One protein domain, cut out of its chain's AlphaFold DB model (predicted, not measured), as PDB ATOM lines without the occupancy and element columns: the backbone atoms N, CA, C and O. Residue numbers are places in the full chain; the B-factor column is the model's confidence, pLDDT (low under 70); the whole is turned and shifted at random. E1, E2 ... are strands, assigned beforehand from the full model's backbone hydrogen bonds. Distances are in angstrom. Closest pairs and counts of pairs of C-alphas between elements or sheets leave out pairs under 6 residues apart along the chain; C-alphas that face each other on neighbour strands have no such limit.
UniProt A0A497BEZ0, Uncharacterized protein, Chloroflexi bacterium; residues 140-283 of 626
ATOM      1  N   ASN A 140     -34.112  -1.055  36.591       91.81
ATOM      2  CA  ASN A 140     -33.182  -0.393  35.688       91.81
ATOM      3  C   ASN A 140     -31.792  -1.041  35.803       91.81
ATOM      4  O   ASN A 140     -31.232  -1.087  36.899       91.81
ATOM      5  N   ARG A 141     -31.249  -1.539  34.691       91.19
ATOM      6  CA  ARG A 141     -29.987  -2.287  34.632       91.19
ATOM      7  C   ARG A 141     -29.119  -1.822  33.486       91.19
ATOM      8  O   ARG A 141     -29.607  -1.680  32.367       91.19
ATOM      9  N   TYR A 142     -27.837  -1.613  33.758       92.94
ATOM     10  CA  TYR A 142     -26.866  -1.334  32.714       92.94
ATOM     11  C   TYR A 142     -26.534  -2.633  32.002       92.94
ATOM     12  O   TYR A 142     -26.156  -3.608  32.640       92.94
ATOM     13  N   VAL A 143     -26.704  -2.656  30.689       91.75
ATOM     14  CA  VAL A 143     -26.460  -3.861  29.895       91.75
ATOM     15  C   VAL A 143     -25.032  -3.827  29.371       91.75
ATOM     16  O   VAL A 143     -24.575  -2.779  28.904       91.75
ATOM     17  N   SER A 144     -24.308  -4.942  29.459       90.31
ATOM     18  CA  SER A 144     -22.935  -5.001  28.962       90.31
ATOM     19  C   SER A 144     -22.872  -4.932  27.427       90.31
ATOM     20  O   SER A 144     -23.881  -4.852  26.723       90.31
ATOM     21  N   ALA A 145     -21.667  -4.857  26.871       87.06
ATOM     22  CA  ALA A 145     -21.449  -4.792  25.442       87.06
ATOM     23  C   ALA A 145     -21.783  -6.137  24.803       87.06
ATOM     24  O   ALA A 145     -21.439  -7.168  25.387       87.06
ATOM     25  N   PRO A 146     -22.399  -6.128  23.603       76.19
ATOM     26  CA  PRO A 146     -22.824  -7.351  22.949       76.19
ATOM     27  C   PRO A 146     -21.646  -8.315  22.815       76.19
ATOM     28  O   PRO A 146     -20.631  -7.995  22.194       76.19
ATOM     29  N   GLY A 147     -21.803  -9.492  23.405       71.44
ATOM     30  CA  GLY A 147     -20.966 -10.650  23.144       71.44
ATOM     31  C   GLY A 147     -21.831 -11.781  22.635       71.44
ATOM     32  O   GLY A 147     -21.959 -11.983  21.431       71.44
ATOM     33  N   THR A 148     -22.444 -12.486  23.583       68.00
ATOM     34  CA  THR A 148     -23.355 -13.614  23.359       68.00
ATOM     35  C   THR A 148     -24.833 -13.231  23.456       68.00
ATOM     36  O   THR A 148     -25.637 -13.843  22.759       68.00
ATOM     37  N   PHE A 149     -25.212 -12.225  24.253       81.44
ATOM     38  CA  PHE A 149     -26.602 -11.763  24.356       81.44
ATOM     39  C   PHE A 149     -26.986 -10.789  23.237       81.44
ATOM     40  O   PHE A 149     -26.193  -9.952  22.792       81.44
ATOM     41  N   ASP A 150     -28.241 -10.878  22.799       84.12
ATOM     42  CA  ASP A 150     -28.769 -10.046  21.722       84.12
ATOM     43  C   ASP A 150     -29.444  -8.792  22.281       84.12
ATOM     44  O   ASP A 150     -30.502  -8.857  22.901       84.12
ATOM     45  N   ILE A 151     -28.827  -7.629  22.071       88.31
ATOM     46  CA  ILE A 151     -29.353  -6.328  22.509       88.31
ATOM     47  C   ILE A 151     -29.539  -5.362  21.340       88.31
ATOM     48  O   ILE A 151     -29.515  -4.152  21.540       88.31
ATOM     49  N   LEU A 152     -29.696  -5.868  20.110       88.88
ATOM     50  CA  LEU A 152     -29.699  -5.071  18.877       88.88
ATOM     51  C   LEU A 152     -30.395  -3.701  19.020       88.88
ATOM     52  O   LEU A 152     -31.554  -3.610  19.416       88.88
ATOM     53  N   GLY A 153     -29.700  -2.614  18.686       87.56
ATOM     54  CA  GLY A 153     -30.243  -1.252  18.770       87.56
ATOM     55  C   GLY A 153     -30.232  -0.616  20.169       87.56
ATOM     56  O   GLY A 153     -30.546   0.567  20.284       87.56
ATOM     57  N   TRP A 154     -29.843  -1.347  21.216       91.75
ATOM     58  CA  TRP A 154     -29.466  -0.776  22.508       91.75
ATOM     59  C   TRP A 154     -27.964  -0.502  22.560       91.75
ATOM     60  O   TRP A 154     -27.144  -1.284  22.082       91.75
ATOM     61  N   ALA A 155     -27.603   0.638  23.143       91.56
ATOM     62  CA  ALA A 155     -26.218   0.968  23.437       91.56
ATOM     63  C   ALA A 155     -25.735   0.209  24.681       91.56
ATOM     64  O   ALA A 155     -26.395   0.242  25.721       91.56
ATOM     65  N   ALA A 156     -24.564  -0.416  24.571       89.19
ATOM     66  CA  ALA A 156     -23.833  -0.985  25.697       89.19
ATOM     67  C   ALA A 156     -23.563   0.065  26.784       89.19
ATOM     68  O   ALA A 156     -23.387   1.250  26.487       89.19
ATOM     69  N   GLY A 157     -23.523  -0.369  28.041       89.25
ATOM     70  CA  GLY A 157     -23.292   0.494  29.196       89.25
ATOM     71  C   GLY A 157     -24.372   1.550  29.414       89.25
ATOM     72  O   GLY A 157     -24.127   2.549  30.086       89.25
ATOM     73  N   SER A 158     -25.564   1.341  28.853       92.81
ATOM     74  CA  SER A 158     -26.754   2.155  29.103       92.81
ATOM     75  C   SER A 158     -27.782   1.361  29.895       92.81
ATOM     76  O   SER A 158     -27.817   0.131  29.824       92.81
ATOM     77  N   ALA A 159     -28.603   2.080  30.651       93.75
ATOM     78  CA  ALA A 159     -29.570   1.481  31.550       93.75
ATOM     79  C   ALA A 159     -30.906   1.201  30.836       93.75
ATOM     80  O   ALA A 159     -31.459   2.086  30.178       93.75
ATOM     81  N   TYR A 160     -31.415  -0.023  30.973       94.00
ATOM     82  CA  TYR A 160     -32.685  -0.481  30.415       94.00
ATOM     83  C   TYR A 160     -33.490  -1.266  31.451       94.00
ATOM     84  O   TYR A 160     -32.959  -1.754  32.447       94.00
ATOM     85  N   ASN A 161     -34.790  -1.417  31.198       93.00
ATOM     86  CA  ASN A 161     -35.652  -2.267  32.011       93.00
ATOM     87  C   ASN A 161     -35.229  -3.729  31.858       93.00
ATOM     88  O   ASN A 161     -35.347  -4.287  30.769       93.00
ATOM     89  N   GLY A 162     -34.774  -4.348  32.941       90.31
ATOM     90  CA  GLY A 162     -34.390  -5.751  32.985       90.31
ATOM     91  C   GLY A 162     -34.939  -6.481  34.202       90.31
ATOM     92  O   GLY A 162     -35.450  -5.876  35.147       90.31
ATOM     93  N   PHE A 163     -34.827  -7.799  34.185       88.75
ATOM     94  CA  PHE A 163     -35.120  -8.663  35.324       88.75
ATOM     95  C   PHE A 163     -34.208  -9.886  35.279       88.75
ATOM     96  O   PHE A 163     -33.720 -10.267  34.215       88.75
ATOM     97  N   HIS A 164     -34.058 -10.521  36.436       83.50
ATOM     98  CA  HIS A 164     -33.289 -11.741  36.611       83.50
ATOM     99  C   HIS A 164     -34.176 -12.858  37.162       83.50
ATOM    100  O   HIS A 164     -35.007 -12.614  38.043       83.50
ATOM    101  N   GLN A 165     -34.017 -14.074  36.633       70.31
ATOM    102  CA  GLN A 165     -34.708 -15.266  37.129       70.31
ATOM    103  C   GLN A 165     -33.756 -16.080  38.013       70.31
ATOM    104  O   GLN A 165     -32.996 -16.908  37.528       70.31
ATOM    105  N   THR A 166     -33.802 -15.878  39.334       55.03
ATOM    106  CA  THR A 166     -33.036 -16.736  40.253       55.03
ATOM    107  C   THR A 166     -33.654 -18.137  40.349       55.03
ATOM    108  O   THR A 166     -34.861 -18.253  40.614       55.03
ATOM    109  N   PRO A 167     -32.850 -19.218  40.299       41.41
ATOM    110  CA  PRO A 167     -33.287 -20.546  40.714       41.41
ATOM    111  C   PRO A 167     -33.687 -20.529  42.201       41.41
ATOM    112  O   PRO A 167     -32.844 -20.397  43.082       41.41
ATOM    113  N   GLY A 168     -34.987 -20.650  42.496       43.31
ATOM    114  CA  GLY A 168     -35.503 -20.795  43.869       43.31
ATOM    115  C   GLY A 168     -36.172 -19.564  44.500       43.31
ATOM    116  O   GLY A 168     -36.688 -19.673  45.611       43.31
ATOM    117  N   GLY A 169     -36.258 -18.430  43.800       39.00
ATOM    118  CA  GLY A 169     -37.052 -17.270  44.225       39.00
ATOM    119  C   GLY A 169     -37.605 -16.533  43.012       39.00
ATOM    120  O   GLY A 169     -36.823 -16.167  42.148       39.00
ATOM    121  N   ALA A 170     -38.932 -16.384  42.911       41.38
ATOM    122  CA  ALA A 170     -39.666 -15.700  41.828       41.38
ATOM    123  C   ALA A 170     -39.261 -16.015  40.358       41.38
ATOM    124  O   ALA A 170     -39.834 -15.426  39.447       41.38
ATOM    125  N   GLY A 171     -38.360 -16.973  40.108       49.38
ATOM    126  CA  GLY A 171     -37.946 -17.500  38.801       49.38
ATOM    127  C   GLY A 171     -38.955 -18.494  38.234       49.38
ATOM    128  O   GLY A 171     -38.620 -19.617  37.870       49.38
ATOM    129  N   GLY A 172     -40.228 -18.107  38.268       62.28
ATOM    130  CA  GLY A 172     -41.265 -18.732  37.464       62.28
ATOM    131  C   GLY A 172     -41.328 -18.069  36.085       62.28
ATOM    132  O   GLY A 172     -40.736 -17.010  35.877       62.28
ATOM    133  N   PRO A 173     -42.076 -18.648  35.138       79.94
ATOM    134  CA  PRO A 173     -42.295 -18.020  33.842       79.94
ATOM    135  C   PRO A 173     -42.830 -16.585  33.988       79.94
ATOM    136  O   PRO A 173     -43.664 -16.304  34.856       79.94
ATOM    137  N   VAL A 174     -42.404 -15.692  33.090       88.31
ATOM    138  CA  VAL A 174     -42.907 -14.312  33.017       88.31
ATOM    139  C   VAL A 174     -44.404 -14.375  32.739       88.31
ATOM    140  O   VAL A 174     -44.814 -14.864  31.686       88.31
ATOM    141  N   THR A 175     -45.223 -13.932  33.693       89.75
ATOM    142  CA  THR A 175     -46.670 -14.174  33.691       89.75
ATOM    143  C   THR A 175     -47.478 -12.891  33.510       89.75
ATOM    144  O   THR A 175     -47.408 -11.966  34.312       89.75
ATOM    145  N   TYR A 176     -48.307 -12.866  32.475       91.31
ATOM    146  CA  TYR A 176     -49.263 -11.810  32.176       91.31
ATOM    147  C   TYR A 176     -50.662 -12.298  32.526       91.31
ATOM    148  O   TYR A 176     -51.123 -13.313  32.006       91.31
ATOM    149  N   ALA A 177     -51.348 -11.558  33.390       90.19
ATOM    150  CA  ALA A 177     -52.735 -11.811  33.746       90.19
ATOM    151  C   ALA A 177     -53.571 -10.547  33.540       90.19
ATOM    152  O   ALA A 177     -53.063  -9.421  33.599       90.19
ATOM    153  N   LEU A 178     -54.862 -10.751  33.295       92.50
ATOM    154  CA  LEU A 178     -55.834  -9.667  33.211       92.50
ATOM    155  C   LEU A 178     -56.353  -9.292  34.600       92.50
ATOM    156  O   LEU A 178     -56.529 -10.157  35.457       92.50
ATOM    157  N   ALA A 179     -56.655  -8.007  34.802       88.88
ATOM    158  CA  ALA A 179     -57.270  -7.518  36.041       88.88
ATOM    159  C   ALA A 179     -58.704  -8.050  36.265       88.88
ATOM    160  O   ALA A 179     -59.200  -8.058  37.391       88.88
ATOM    161  N   GLY A 180     -59.361  -8.510  35.203       90.94
ATOM    162  CA  GLY A 180     -60.703  -9.077  35.210       90.94
ATOM    163  C   GLY A 180     -60.963  -9.901  33.952       90.94
ATOM    164  O   GLY A 180     -60.081 -10.063  33.106       90.94
ATOM    165  N   ASN A 181     -62.179 -10.433  33.831       93.50
ATOM    166  CA  ASN A 181     -62.571 -11.209  32.658       93.50
ATOM    167  C   ASN A 181     -62.632 -10.336  31.399       93.50
ATOM    168  O   ASN A 181     -62.983  -9.154  31.482       93.50
ATOM    169  N   PHE A 182     -62.348 -10.951  30.250       93.62
ATOM    170  CA  PHE A 182     -62.434 -10.326  28.930       93.62
ATOM    171  C   PHE A 182     -63.544 -10.946  28.077       93.62
ATOM    172  O   PHE A 182     -63.903 -12.110  28.270       93.62
ATOM    173  N   SER A 183     -64.075 -10.155  27.144       93.38
ATOM    174  CA  SER A 183     -65.147 -10.554  26.222       93.38
ATOM    175  C   SER A 183     -64.624 -11.487  25.130       93.38
ATOM    176  O   SER A 183     -63.571 -11.229  24.547       93.38
ATOM    177  N   ILE A 184     -65.394 -12.535  24.839       93.69
ATOM    178  CA  ILE A 184     -65.147 -13.582  23.842       93.69
ATOM    179  C   ILE A 184     -66.413 -13.715  22.994       93.69
ATOM    180  O   ILE A 184     -67.477 -14.052  23.512       93.69
ATOM    181  N   LEU A 185     -66.322 -13.455  21.692       90.94
ATOM    182  CA  LEU A 185     -67.479 -13.393  20.795       90.94
ATOM    183  C   LEU A 185     -68.194 -14.745  20.694       90.94
ATOM    184  O   LEU A 185     -69.419 -14.806  20.782       90.94
ATOM    185  N   ALA A 186     -67.430 -15.818  20.501       87.06
ATOM    186  CA  ALA A 186     -67.967 -17.155  20.291       87.06
ATOM    187  C   ALA A 186     -67.013 -18.234  20.810       87.06
ATOM    188  O   ALA A 186     -65.798 -18.049  20.863       87.06
ATOM    189  N   ASN A 187     -67.586 -19.380  21.178       84.44
ATOM    190  CA  ASN A 187     -66.884 -20.537  21.737       84.44
ATOM    191  C   ASN A 187     -66.693 -21.685  20.727       84.44
ATOM    192  O   ASN A 187     -66.507 -22.841  21.113       84.44
ATOM    193  N   ASP A 188     -66.776 -21.366  19.437       84.81
ATOM    194  CA  ASP A 188     -66.707 -22.284  18.299       84.81
ATOM    195  C   ASP A 188     -65.320 -22.306  17.626       84.81
ATOM    196  O   ASP A 188     -65.146 -22.915  16.571       84.81
ATOM    197  N   GLY A 189     -64.324 -21.649  18.234       82.50
ATOM    198  CA  GLY A 189     -62.971 -21.517  17.698       82.50
ATOM    199  C   GLY A 189     -62.771 -20.348  16.727       82.50
ATOM    200  O   GLY A 189     -61.660 -20.179  16.230       82.50
ATOM    201  N   THR A 190     -63.794 -19.526  16.457       85.25
ATOM    202  CA  THR A 190     -63.636 -18.310  15.631       85.25
ATOM    203  C   THR A 190     -62.905 -17.182  16.358       85.25
ATOM    204  O   THR A 190     -62.248 -16.363  15.717       85.25
ATOM    205  N   THR A 191     -62.983 -17.156  17.691       92.69
ATOM    206  CA  THR A 191     -62.187 -16.259  18.534       92.69
ATOM    207  C   THR A 191     -60.802 -16.866  18.743       92.69
ATOM    208  O   THR A 191     -60.694 -18.026  19.141       92.69
ATOM    209  N   VAL A 192     -59.738 -16.108  18.474       95.31
ATOM    210  CA  VAL A 192     -58.356 -16.614  18.509       95.31
ATOM    211  C   VAL A 192     -57.476 -15.716  19.366       95.31
ATOM    212  O   VAL A 192     -57.453 -14.497  19.186       95.31
ATOM    213  N   LEU A 193     -56.705 -16.330  20.260       96.56
ATOM    214  CA  LEU A 193     -55.632 -15.678  20.998       96.56
ATOM    215  C   LEU A 193     -54.279 -16.104  20.421       96.56
ATOM    216  O   LEU A 193     -53.981 -17.294  20.342       96.56
ATOM    217  N   THR A 194     -53.450 -15.136  20.058       97.50
ATOM    218  CA  THR A 194     -52.078 -15.348  19.598       97.50
ATOM    219  C   THR A 194     -51.129 -14.657  20.556       97.50
ATOM    220  O   THR A 194     -51.255 -13.459  20.795       97.50
ATOM    221  N   VAL A 195     -50.169 -15.401  21.090       97.94
ATOM    222  CA  VAL A 195     -49.063 -14.849  21.873       97.94
ATOM    223  C   VAL A 195     -47.778 -15.098  21.105       97.94
ATOM    224  O   VAL A 195     -47.468 -16.248  20.795       97.94
ATOM    225  N   THR A 196     -47.034 -14.034  20.838       98.06
ATOM    226  CA  THR A 196     -45.747 -14.067  20.146       98.06
ATOM    227  C   THR A 196     -44.694 -13.397  21.015       98.06
ATOM    228  O   THR A 196     -44.871 -12.267  21.471       98.06
ATOM    229  N   VAL A 197     -43.590 -14.096  21.247       96.94
ATOM    230  CA  VAL A 197     -42.390 -13.552  21.882       96.94
ATOM    231  C   VAL A 197     -41.424 -13.166  20.773       96.94
ATOM    232  O   VAL A 197     -41.105 -13.995  19.924       96.94
ATOM    233  N   LEU A 198     -40.986 -11.914  20.772       96.25
ATOM    234  CA  LEU A 198     -40.130 -11.330  19.746       96.25
ATOM    235  C   LEU A 198     -38.726 -11.114  20.315       96.25
ATOM    236  O   LEU A 198     -38.584 -10.626  21.440       96.25
ATOM    237  N   SER A 199     -37.704 -11.457  19.538       93.44
ATOM    238  CA  SER A 199     -36.293 -11.215  19.851       93.44
ATOM    239  C   SER A 199     -35.921  -9.734  19.678       93.44
ATOM    240  O   SER A 199     -36.772  -8.868  19.441       93.44
ATOM    241  N   ALA A 200     -34.627  -9.422  19.765       90.19
ATOM    242  CA  ALA A 200     -34.152  -8.056  19.662       90.19
ATOM    243  C   ALA A 200     -34.339  -7.421  18.274       90.19
ATOM    244  O   ALA A 200     -34.481  -6.194  18.191       90.19
ATOM    245  N   ASP A 201     -34.326  -8.220  17.206       89.81
ATOM    246  CA  ASP A 201     -34.509  -7.772  15.819       89.81
ATOM    247  C   ASP A 201     -35.969  -7.852  15.341       89.81
ATOM    248  O   ASP A 201     -36.284  -7.425  14.229       89.81
ATOM    249  N   GLY A 202     -36.867  -8.333  16.208       89.75
ATOM    250  CA  GLY A 202     -38.281  -8.521  15.908       89.75
ATOM    251  C   GLY A 202     -38.611  -9.875  15.278       89.75
ATOM    252  O   GLY A 202     -39.731 -10.044  14.803       89.75
ATOM    253  N   THR A 203     -37.679 -10.831  15.255       93.38
ATOM    254  CA  THR A 203     -37.975 -12.218  14.867       93.38
ATOM    255  C   THR A 203     -38.732 -12.966  15.966       93.38
ATOM    256  O   THR A 203     -38.505 -12.759  17.158       93.38
ATOM    257  N   ASP A 204     -39.634 -13.863  15.569       95.88
ATOM    258  CA  ASP A 204     -40.391 -14.705  16.496       95.88
ATOM    259  C   ASP A 204     -39.464 -15.716  17.194       95.88
ATOM    260  O   ASP A 204     -38.923 -16.626  16.563       95.88
ATOM    261  N   LEU A 205     -39.333 -15.601  18.516       94.56
ATOM    262  CA  LEU A 205     -38.696 -16.601  19.381       94.56
ATOM    263  C   LEU A 205     -39.645 -17.758  19.710       94.56
ATOM    264  O   LEU A 205     -39.222 -18.897  19.907       94.56
ATOM    265  N   GLY A 206     -40.941 -17.468  19.782       95.94
ATOM    266  CA  GLY A 206     -41.968 -18.458  20.057       95.94
ATOM    267  C   GLY A 206     -43.357 -17.876  19.870       95.94
ATOM    268  O   GLY A 206     -43.649 -16.789  20.361       95.94
ATOM    269  N   THR A 207     -44.216 -18.626  19.181       97.31
ATOM    270  CA  THR A 207     -45.608 -18.244  18.938       97.31
ATOM    271  C   THR A 207     -46.541 -19.372  19.368       97.31
ATOM    272  O   THR A 207     -46.322 -20.538  19.019       97.31
ATOM    273  N   HIS A 208     -47.588 -19.024  20.117       97.88
ATOM    274  CA  HIS A 208     -48.664 -19.921  20.525       97.88
ATOM    275  C   HIS A 208     -50.010 -19.316  20.115       97.88
ATOM    276  O   HIS A 208     -50.392 -18.242  20.578       97.88
ATOM    277  N   VAL A 209     -50.714 -20.017  19.224       96.75
ATOM    278  CA  VAL A 209     -52.042 -19.652  18.720       96.75
ATOM    279  C   VAL A 209     -53.079 -20.604  19.304       96.75
ATOM    280  O   VAL A 209     -52.940 -21.820  19.172       96.75
ATOM    281  N   VAL A 210     -54.127 -20.056  19.917       94.81
ATOM    282  CA  VAL A 210     -55.206 -20.808  20.566       94.81
ATOM    283  C   VAL A 210     -56.559 -20.330  20.043       94.81
ATOM    284  O   VAL A 210     -56.984 -19.220  20.371       94.81
ATOM    285  N   PRO A 211     -57.268 -21.158  19.259       93.12
ATOM    286  CA  PRO A 211     -58.697 -20.988  19.030       93.12
ATOM    287  C   PRO A 211     -59.460 -21.234  20.338       93.12
ATOM    288  O   PRO A 211     -59.299 -22.285  20.960       93.12
ATOM    289  N   ILE A 212     -60.287 -20.280  20.764       91.25
ATOM    290  CA  ILE A 212     -61.055 -20.384  22.007       91.25
ATOM    291  C   ILE A 212     -62.281 -21.278  21.781       91.25
ATOM    292  O   ILE A 212     -63.189 -20.950  21.014       91.25
ATOM    293  N   GLY A 213     -62.295 -22.424  22.464       86.12
ATOM    294  CA  GLY A 213     -63.394 -23.392  22.455       86.12
ATOM    295  C   GLY A 213     -64.245 -23.356  23.729       86.12
ATOM    296  O   GLY A 213     -63.942 -22.647  24.681       86.12
ATOM    297  N   ALA A 214     -65.302 -24.170  23.775       81.75
ATOM    298  CA  ALA A 214     -66.289 -24.185  24.865       81.75
ATOM    299  C   ALA A 214     -65.768 -24.593  26.264       81.75
ATOM    300  O   ALA A 214     -66.443 -24.328  27.258       81.75
ATOM    301  N   GLY A 215     -64.612 -25.256  26.359       86.56
ATOM    302  CA  GLY A 215     -64.027 -25.718  27.625       86.56
ATOM    303  C   GLY A 215     -62.904 -24.813  28.144       86.56
ATOM    304  O   GLY A 215     -62.414 -23.970  27.398       86.56
ATOM    305  N   PRO A 216     -62.456 -24.987  29.403       90.88
ATOM    306  CA  PRO A 216     -61.231 -24.345  29.870       90.88
ATOM    307  C   PRO A 216     -60.032 -24.848  29.058       90.88
ATOM    308  O   PRO A 216     -60.026 -25.984  28.573       90.88
ATOM    309  N   TYR A 217     -58.994 -24.026  28.963       94.25
ATOM    310  CA  TYR A 217     -57.775 -24.361  28.233       94.25
ATOM    311  C   TYR A 217     -56.549 -24.168  29.113       94.25
ATOM    312  O   TYR A 217     -56.475 -23.214  29.884       94.25
ATOM    313  N   SER A 218     -55.583 -25.072  28.976       95.50
ATOM    314  CA  SER A 218     -54.270 -24.976  29.608       95.50
ATOM    315  C   SER A 218     -53.276 -25.801  28.803       95.50
ATOM    316  O   SER A 218     -53.290 -27.031  28.880       95.50
ATOM    317  N   ALA A 219     -52.407 -25.145  28.042       95.62
ATOM    318  CA  ALA A 219     -51.328 -25.827  27.338       95.62
ATOM    319  C   ALA A 219     -50.096 -24.938  27.191       95.62
ATOM    320  O   ALA A 219     -50.198 -23.709  27.161       95.62
ATOM    321  N   THR A 220     -48.944 -25.588  27.040       94.88
ATOM    322  CA  THR A 220     -47.661 -24.960  26.728       94.88
ATOM    323  C   THR A 220     -47.237 -25.371  25.326       94.88
ATOM    324  O   THR A 220     -47.093 -26.560  25.044       94.88
ATOM    325  N   VAL A 221     -47.011 -24.393  24.455       96.12
ATOM    326  CA  VAL A 221     -46.496 -24.594  23.096       96.12
ATOM    327  C   VAL A 221     -45.413 -23.555  22.859       96.12
ATOM    328  O   VAL A 221     -45.593 -22.394  23.215       96.12
ATOM    329  N   ASN A 222     -44.275 -23.973  22.295       95.38
ATOM    330  CA  ASN A 222     -43.135 -23.094  22.013       95.38
ATOM    331  C   ASN A 222     -42.759 -22.212  23.217       95.38
ATOM    332  O   ASN A 222     -42.623 -21.004  23.073       95.38
ATOM    333  N   ASN A 223     -42.652 -22.809  24.413       94.25
ATOM    334  CA  ASN A 223     -42.305 -22.123  25.669       94.25
ATOM    335  C   ASN A 223     -43.303 -21.039  26.138       94.25
ATOM    336  O   ASN A 223     -43.022 -20.319  27.096       94.25
ATOM    337  N   VAL A 224     -44.488 -20.956  25.527       95.81
ATOM    338  CA  VAL A 224     -45.587 -20.082  25.949       95.81
ATOM    339  C   VAL A 224     -46.742 -20.929  26.464       95.81
ATOM    340  O   VAL A 224     -47.321 -21.742  25.742       95.81
ATOM    341  N   THR A 225     -47.106 -20.718  27.720       95.75
ATOM    342  CA  THR A 225     -48.272 -21.334  28.352       95.75
ATOM    343  C   THR A 225     -49.441 -20.369  28.304       95.75
ATOM    344  O   THR A 225     -49.312 -19.235  28.756       95.75
ATOM    345  N   ILE A 226     -50.577 -20.813  27.777       96.19
ATOM    346  CA  ILE A 226     -51.828 -20.049  27.774       96.19
ATOM    347  C   ILE A 226     -52.836 -20.824  28.611       96.19
ATOM    348  O   ILE A 226     -53.047 -22.018  28.389       96.19
ATOM    349  N   ILE A 227     -53.452 -20.135  29.568       94.75
ATOM    350  CA  ILE A 227     -54.502 -20.667  30.427       94.75
ATOM    351  C   ILE A 227     -55.685 -19.711  30.369       94.75
ATOM    352  O   ILE A 227     -55.553 -18.546  30.748       94.75
ATOM    353  N   HIS A 228     -56.849 -20.202  29.949       93.19
ATOM    354  CA  HIS A 228     -58.098 -19.469  30.120       93.19
ATOM    355  C   HIS A 228     -59.106 -20.283  30.922       93.19
ATOM    356  O   HIS A 228     -59.178 -21.514  30.820       93.19
ATOM    357  N   GLY A 229     -59.875 -19.573  31.745       91.69
ATOM    358  CA  GLY A 229     -60.907 -20.165  32.584       91.69
ATOM    359  C   GLY A 229     -62.051 -20.788  31.780       91.69
ATOM    360  O   GLY A 229     -62.094 -20.733  30.548       91.69
ATOM    361  N   LEU A 230     -63.003 -21.374  32.508       91.19
ATOM    362  CA  LEU A 230     -64.266 -21.819  31.927       91.19
ATOM    363  C   LEU A 230     -65.002 -20.616  31.323       91.19
ATOM    364  O   LEU A 230     -65.150 -19.589  31.989       91.19
ATOM    365  N   LEU A 231     -65.491 -20.766  30.093       92.69
ATOM    366  CA  LEU A 231     -66.312 -19.743  29.460       92.69
ATOM    367  C   LEU A 231     -67.649 -19.629  30.192       92.69
ATOM    368  O   LEU A 231     -68.388 -20.608  30.316       92.69
ATOM    369  N   THR A 232     -67.976 -18.425  30.646       90.88
ATOM    370  CA  THR A 232     -69.287 -18.122  31.229       90.88
ATOM    371  C   THR A 232     -70.065 -17.203  30.290       90.88
ATOM    372  O   THR A 232     -69.446 -16.359  29.641       90.88
ATOM    373  N   PRO A 233     -71.391 -17.368  30.150       87.56
ATOM    374  CA  PRO A 233     -72.186 -16.476  29.312       87.56
ATOM    375  C   PRO A 233     -72.093 -15.018  29.778       87.56
ATOM    376  O   PRO A 233     -72.150 -14.737  30.977       87.56
ATOM    377  N   ASP A 234     -71.986 -14.099  28.823       85.38
ATOM    378  CA  ASP A 234     -72.067 -12.653  29.021       85.38
ATOM    379  C   ASP A 234     -73.055 -12.058  28.013       85.38
ATOM    380  O   ASP A 234     -72.718 -11.797  26.858       85.38
ATOM    381  N   SER A 235     -74.312 -11.900  28.428       78.69
ATOM    382  CA  SER A 235     -75.433 -11.533  27.553       78.69
ATOM    383  C   SER A 235     -75.569 -12.471  26.334       78.69
ATOM    384  O   SER A 235     -76.187 -13.528  26.449       78.69
ATOM    385  N   TYR A 236     -74.991 -12.110  25.180       79.31
ATOM    386  CA  TYR A 236     -74.944 -12.921  23.949       79.31
ATOM    387  C   TYR A 236     -73.524 -13.324  23.515       79.31
ATOM    388  O   TYR A 236     -73.339 -13.860  22.424       79.31
ATOM    389  N   LYS A 237     -72.529 -13.047  24.356       87.81
ATOM    390  CA  LYS A 237     -71.121 -13.413  24.201       87.81
ATOM    391  C   LYS A 237     -70.716 -14.355  25.338       87.81
ATOM    392  O   LYS A 237     -71.551 -14.833  26.112       87.81
ATOM    393  N   PHE A 238     -69.424 -14.608  25.453       92.19
ATOM    394  CA  PHE A 238     -68.808 -15.318  26.561       92.19
ATOM    395  C   PHE A 238     -67.769 -14.431  27.244       92.19
ATOM    396  O   PHE A 238     -67.280 -13.458  26.674       92.19
ATOM    397  N   GLN A 239     -67.401 -14.797  28.463       92.56
ATOM    398  CA  GLN A 239     -66.310 -14.183  29.202       92.56
ATOM    399  C   GLN A 239     -65.447 -15.252  29.873       92.56
ATOM    400  O   GLN A 239     -65.949 -16.310  30.274       92.56
ATOM    401  N   ALA A 240     -64.160 -14.961  30.037       93.62
ATOM    402  CA  ALA A 240     -63.237 -15.803  30.793       93.62
ATOM    403  C   ALA A 240     -62.104 -14.987  31.417       93.62
ATOM    404  O   ALA A 240     -61.832 -13.860  31.007       93.62
ATOM    405  N   SER A 241     -61.422 -15.582  32.393       93.31
ATOM    406  CA  SER A 241     -60.117 -15.113  32.857       93.31
ATOM    407  C   SER A 241     -59.008 -15.616  31.930       93.31
ATOM    408  O   SER A 241     -59.172 -16.636  31.255       93.31
ATOM    409  N   LEU A 242     -57.869 -14.921  31.918       94.19
ATOM    410  CA  LEU A 242     -56.700 -15.271  31.113       94.19
ATOM    411  C   LEU A 242     -55.412 -15.110  31.924       94.19
ATOM    412  O   LEU A 242     -55.211 -14.090  32.587       94.19
ATOM    413  N   SER A 243     -54.538 -16.106  31.813       93.75
ATOM    414  CA  SER A 243     -53.156 -16.083  32.284       93.75
ATOM    415  C   SER A 243     -52.243 -16.622  31.187       93.75
ATOM    416  O   SER A 243     -52.496 -17.683  30.617       93.75
ATOM    417  N   ILE A 244     -51.171 -15.898  30.899       94.88
ATOM    418  CA  ILE A 244     -50.155 -16.255  29.908       94.88
ATOM    419  C   ILE A 244     -48.815 -16.295  30.623       94.88
ATOM    420  O   ILE A 244     -48.465 -15.333  31.290       94.88
ATOM    421  N   SER A 245     -48.049 -17.365  30.464       93.19
ATOM    422  CA  SER A 245     -46.760 -17.549  31.132       93.19
ATOM    423  C   SER A 245     -45.687 -17.923  30.110       93.19
ATOM    424  O   SER A 245     -45.852 -18.892  29.372       93.19
ATOM    425  N   VAL A 246     -44.587 -17.173  30.062       92.50
ATOM    426  CA  VAL A 246     -43.493 -17.344  29.091       92.50
ATOM    427  C   VAL A 246     -42.228 -17.859  29.780       92.50
ATOM    428  O   VAL A 246     -41.733 -17.243  30.724       92.50
ATOM    429  N   LEU A 247     -41.691 -18.978  29.290       91.00
ATOM    430  CA  LEU A 247     -40.419 -19.567  29.725       91.00
ATOM    431  C   LEU A 247     -39.270 -18.974  28.893       91.00
ATOM    432  O   LEU A 247     -38.800 -19.597  27.939       91.00
ATOM    433  N   ILE A 248     -38.876 -17.739  29.219       90.00
ATOM    434  CA  ILE A 248     -37.918 -16.950  28.428       90.00
ATOM    435  C   ILE A 248     -36.504 -17.553  28.414       90.00
ATOM    436  O   ILE A 248     -35.865 -17.547  27.364       90.00
ATOM    437  N   ASP A 249     -36.080 -18.186  29.510       86.75
ATOM    438  CA  ASP A 249     -34.786 -18.870  29.638       86.75
ATOM    439  C   ASP A 249     -34.592 -19.952  28.561       86.75
ATOM    440  O   ASP A 249     -33.491 -20.171  28.068       86.75
ATOM    441  N   ASN A 250     -35.675 -20.614  28.133       88.81
ATOM    442  CA  ASN A 250     -35.614 -21.628  27.076       88.81
ATOM    443  C   ASN A 250     -35.534 -21.024  25.665       88.81
ATOM    444  O   ASN A 250     -35.236 -21.743  24.711       88.81
ATOM    445  N   MET A 251     -35.887 -19.747  25.509       90.75
ATOM    446  CA  MET A 251     -35.929 -19.049  24.221       90.75
ATOM    447  C   MET A 251     -34.633 -18.281  23.944       90.75
ATOM    448  O   MET A 251     -34.154 -18.289  22.814       90.75
ATOM    449  N   ILE A 252     -34.075 -17.631  24.969       88.94
ATOM    450  CA  ILE A 252     -32.819 -16.868  24.912       88.94
ATOM    451  C   ILE A 252     -31.943 -17.208  26.132       88.94
ATOM    452  O   ILE A 252     -31.738 -16.353  26.993       88.94
ATOM    453  N   PRO A 253     -31.416 -18.446  26.229       85.81
ATOM    454  CA  PRO A 253     -30.664 -18.927  27.399       85.81
ATOM    455  C   PRO A 253     -29.390 -18.131  27.708       85.81
ATOM    456  O   PRO A 253     -28.863 -18.207  28.809       85.81
ATOM    457  N   GLN A 254     -28.879 -17.396  26.725       83.50
ATOM    458  CA  GLN A 254     -27.727 -16.508  26.836       83.50
ATOM    459  C   GLN A 254     -28.085 -15.079  27.269       83.50
ATOM    460  O   GLN A 254     -27.201 -14.235  27.355       83.50
ATOM    461  N   GLY A 255     -29.374 -14.791  27.447       88.69
ATOM    462  CA  GLY A 255     -29.879 -13.474  27.798       88.69
ATOM    463  C   GLY A 255     -30.101 -12.582  26.591       88.69
ATOM    464  O   GLY A 255     -29.756 -12.913  25.449       88.69
ATOM    465  N   GLY A 256     -30.706 -11.426  26.844       91.00
ATOM    466  CA  GLY A 256     -30.903 -10.415  25.814       91.00
ATOM    467  C   GLY A 256     -32.229  -9.678  25.879       91.00
ATOM    468  O   GLY A 256     -33.070  -9.864  26.758       91.00
ATOM    469  N   LYS A 257     -32.393  -8.793  24.904       93.75
ATOM    470  CA  LYS A 257     -33.574  -7.973  24.699       93.75
ATOM    471  C   LYS A 257     -34.680  -8.798  24.045       93.75
ATOM    472  O   LYS A 257     -34.468  -9.421  23.008       93.75
ATOM    473  N   TYR A 258     -35.884  -8.713  24.592       94.25
ATOM    474  CA  TYR A 258     -37.079  -9.296  23.989       94.25
ATOM    475  C   TYR A 258     -38.316  -8.428  24.247       94.25
ATOM    476  O   TYR A 258     -38.294  -7.492  25.054       94.25
ATOM    477  N   SER A 259     -39.410  -8.743  23.559       94.50
ATOM    478  CA  SER A 259     -40.742  -8.190  23.825       94.50
ATOM    479  C   SER A 259     -41.822  -9.249  23.603       94.50
ATOM    480  O   SER A 259     -41.560 -10.322  23.062       94.50
ATOM    481  N   ILE A 260     -43.039  -8.978  24.068       95.31
ATOM    482  CA  ILE A 260     -44.177  -9.887  23.948       95.31
ATOM    483  C   ILE A 260     -45.334  -9.146  23.291       95.31
ATOM    484  O   ILE A 260     -45.709  -8.053  23.717       95.31
ATOM    485  N   SER A 261     -45.918  -9.776  22.277       96.62
ATOM    486  CA  SER A 261     -47.155  -9.358  21.633       96.62
ATOM    487  C   SER A 261     -48.254 -10.368  21.943       96.62
ATOM    488  O   SER A 261     -48.079 -11.573  21.767       96.62
ATOM    489  N   ILE A 262     -49.390  -9.881  22.424       97.25
ATOM    490  CA  ILE A 262     -50.596 -10.670  22.649       97.25
ATOM    491  C   ILE A 262     -51.686 -10.061  21.781       97.25
ATOM    492  O   ILE A 262     -52.002  -8.880  21.915       97.25
ATOM    493  N   VAL A 263     -52.267 -10.863  20.898       97.50
ATOM    494  CA  VAL A 263     -53.317 -10.456  19.969       97.50
ATOM    495  C   VAL A 263     -54.542 -11.323  20.204       97.50
ATOM    496  O   VAL A 263     -54.501 -12.538  20.038       97.50
ATOM    497  N   HIS A 264     -55.644 -10.684  20.566       96.62
ATOM    498  CA  HIS A 264     -56.955 -11.290  20.687       96.62
ATOM    499  C   HIS A 264     -57.813 -10.872  19.490       96.62
ATOM    500  O   HIS A 264     -58.279  -9.733  19.406       96.62
ATOM    501  N   ASN A 265     -57.997 -11.786  18.537       96.44
ATOM    502  CA  ASN A 265     -58.920 -11.608  17.424       96.44
ATOM    503  C   ASN A 265     -60.300 -12.117  17.846       96.44
ATOM    504  O   ASN A 265     -60.533 -13.325  17.900       96.44
ATOM    505  N   ASN A 266     -61.203 -11.182  18.125       93.31
ATOM    506  CA  ASN A 266     -62.549 -11.456  18.606       93.31
ATOM    507  C   ASN A 266     -63.579 -11.493  17.462       93.31
ATOM    508  O   ASN A 266     -64.729 -11.088  17.627       93.31
ATOM    509  N   GLY A 267     -63.158 -11.923  16.269       89.44
ATOM    510  CA  GLY A 267     -64.008 -12.006  15.084       89.44
ATOM    511  C   GLY A 267     -64.485 -10.630  14.614       89.44
ATOM    512  O   GLY A 267     -63.687  -9.725  14.382       89.44
ATOM    513  N   VAL A 268     -65.802 -10.469  14.456       87.25
ATOM    514  CA  VAL A 268     -66.400  -9.208  13.977       87.25
ATOM    515  C   VAL A 268     -66.314  -8.063  14.988       87.25
ATOM    516  O   VAL A 268     -66.422  -6.909  14.584       87.25
ATOM    517  N   ASP A 269     -66.078  -8.361  16.271       88.31
ATOM    518  CA  ASP A 269     -65.849  -7.332  17.296       88.31
ATOM    519  C   ASP A 269     -64.481  -6.646  17.138       88.31
ATOM    520  O   ASP A 269     -64.253  -5.578  17.703       88.31
ATOM    521  N   GLY A 270     -63.574  -7.241  16.359       92.94
ATOM    522  CA  GLY A 270     -62.280  -6.662  16.017       92.94
ATOM    523  C   GLY A 270     -61.085  -7.363  16.656       92.94
ATOM    524  O   GLY A 270     -61.178  -8.448  17.232       92.94
ATOM    525  N   ILE A 271     -59.922  -6.728  16.497       96.44
ATOM    526  CA  ILE A 271     -58.624  -7.228  16.949       96.44
ATOM    527  C   ILE A 271     -58.112  -6.313  18.057       96.44
ATOM    528  O   ILE A 271     -57.931  -5.114  17.846       96.44
ATOM    529  N   PHE A 272     -57.829  -6.902  19.212       96.88
ATOM    530  CA  PHE A 272     -57.330  -6.210  20.393       96.88
ATOM    531  C   PHE A 272     -55.927  -6.705  20.704       96.88
ATOM    532  O   PHE A 272     -55.685  -7.911  20.713       96.88
ATOM    533  N   SER A 273     -54.989  -5.795  20.945       96.62
ATOM    534  CA  SER A 273     -53.591  -6.162  21.143       96.62
ATOM    535  C   SER A 273     -52.985  -5.540  22.392       96.62
ATOM    536  O   SER A 273     -53.383  -4.480  22.877       96.62
ATOM    537  N   TYR A 274     -51.986  -6.238  22.906       96.56
ATOM    538  CA  TYR A 274     -51.069  -5.768  23.920       96.56
ATOM    539  C   TYR A 274     -49.656  -6.024  23.415       96.56
ATOM    540  O   TYR A 274     -49.331  -7.145  23.033       96.56
ATOM    541  N   ASN A 275     -48.820  -4.992  23.426       95.06
ATOM    542  CA  ASN A 275     -47.398  -5.112  23.137       95.06
ATOM    543  C   ASN A 275     -46.643  -4.624  24.366       95.06
ATOM    544  O   ASN A 275     -46.840  -3.483  24.793       95.06
ATOM    545  N   SER A 276     -45.795  -5.475  24.936       92.69
ATOM    546  CA  SER A 276     -44.895  -5.039  25.995       92.69
ATOM    547  C   SER A 276     -43.868  -4.051  25.435       92.69
ATOM    548  O   SER A 276     -43.528  -4.076  24.250       92.69
ATOM    549  N   GLY A 277     -43.307  -3.216  26.308       91.12
ATOM    550  CA  GLY A 277     -42.019  -2.592  26.007       91.12
ATOM    551  C   GLY A 277     -40.920  -3.651  25.847       91.12
ATOM    552  O   GLY A 277     -41.091  -4.806  26.249       91.12
ATOM    553  N   ASN A 278     -39.781  -3.247  25.283       92.50
ATOM    554  CA  ASN A 278     -38.578  -4.080  25.280       92.50
ATOM    555  C   ASN A 278     -38.053  -4.246  26.712       92.50
ATOM    556  O   ASN A 278     -37.985  -3.266  27.458       92.50
ATOM    557  N   MET A 279     -37.644  -5.462  27.062       92.12
ATOM    558  CA  MET A 279     -37.057  -5.795  28.361       92.12
ATOM    559  C   MET A 279     -35.778  -6.609  28.171       92.12
ATOM    560  O   MET A 279     -35.665  -7.359  27.203       92.12
ATOM    561  N   PHE A 280     -34.833  -6.463  29.096       92.69
ATOM    562  CA  PHE A 280     -33.646  -7.303  29.192       92.69
ATOM    563  C   PHE A 280     -33.933  -8.523  30.065       92.69
ATOM    564  O   PHE A 280     -34.332  -8.382  31.224       92.69
ATOM    565  N   HIS A 281     -33.710  -9.708  29.519       90.94
ATOM    566  CA  HIS A 281     -33.595 -10.925  30.299       90.94
ATOM    567  C   HIS A 281     -32.128 -11.133  30.673       90.94
ATOM    568  O   HIS A 281     -31.282 -11.261  29.786       90.94
ATOM    569  N   ASP A 282     -31.869 -11.156  31.977       88.06
ATOM    570  CA  ASP A 282     -30.578 -11.456  32.586       88.06
ATOM    571  C   ASP A 282     -30.623 -12.884  33.172       88.06
ATOM    572  O   ASP A 282     -31.161 -13.080  34.271       88.06
ATOM    573  N   PRO A 283     -30.151 -13.906  32.435       81.94
ATOM    574  CA  PRO A 283     -29.940 -15.249  32.964       81.94
ATOM    575  C   PRO A 283     -28.668 -15.405  33.804       81.94
ATOM    576  O   PRO A 283     -28.337 -16.549  34.131       81.94
TER     577      PRO A 283
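This is residues 140 to 283 of the 626 residues of an uncharacterized protein of Chloroflexi bacterium (UniProt A0A497BEZ0). The domain is an elongated sandwich of two sheets partly face to face, with a small three-stranded sheet, E4, E10 and E9, at one end and E1, E2 and E14, with the loop of residues 144 to 158, at the other. E5, E6, E12 and E13 make the long part of one layer, and E3, E11, E8 and E7 make the other. The printed part has 144 residues with 14 named strands, E1 to E14 in order, and no named helix: the class is all strand. The seven-stranded sheet is branched and mixed; the others, in the orders E3 E11 E8 E7 and E4 E10 E9, are antiparallel. It is only just compact, close to loose, with a radius of gyration of the C-alphas of 17.0 A and spans of 54 by 33 by 24 A.

E1, residues 140 to 143, begins at C-alpha 140 at (-33.182, -0.393, 35.688). E2 is residues 159 to 164, E3 174 to 177 and E4 182 to 184. E5, residues 188 to 198, measures 28.8 A, and E6, 204 to 213, 25.3 A. E7 is residues 217 to 221, E8 224 to 228, E9 232 to 234, E10 237 to 240 and E11 242 to 246. E12, residues 256 to 265, measures 29.3 A, from C-alpha 256 at (-30.903, -10.415, 25.814). E13 is residues 271 to 275, and E14, 279 to 282, ends at C-alpha 282 at (-30.578, -11.456, 32.586).

In the branched, strongly twisted sheet E12 has E5 on one side, and E13 and E14 on the other side. E12 is antiparallel to E5, with N 194 and O 263 2.8 A apart, to E13, with N 262 and O 274 at 2.8 A, and to E14, with N 258 and O 279 at 2.9 A. E5 and E6 form a hairpin, with N 195 and O 208 at 2.9 A. E2 is parallel to E14, with N 280 and O 161 at 2.8 A, and forms a hairpin with E1. The two sheets of the sandwich have strands at 26 degrees to each other; the closest C-alphas of E6 and E8, His 208 and Val 224, are 6.2 A apart. E11 has N 176 of E3 2.7 A from its O 244, and its N 245 is 2.8 A from O 225 of E8. E7 and E8 form a hairpin, with N 226 and O 219 at 3.0 A. E10 runs on into E11 at 49 degrees, and pairs with E4, N 184 and O 238 at 2.8 A, and with E9, N 239 and O 232 at 2.8 A.

The two C-alphas farthest apart, those of Gly 147 and Ser 235, are 54.7 A apart. The printed part has no cut. The link from E1 to E2 is long, with 15 residues. The mean pLDDT of the printed part is 88.8; residue 148 and residues 166 to 172 are under 70.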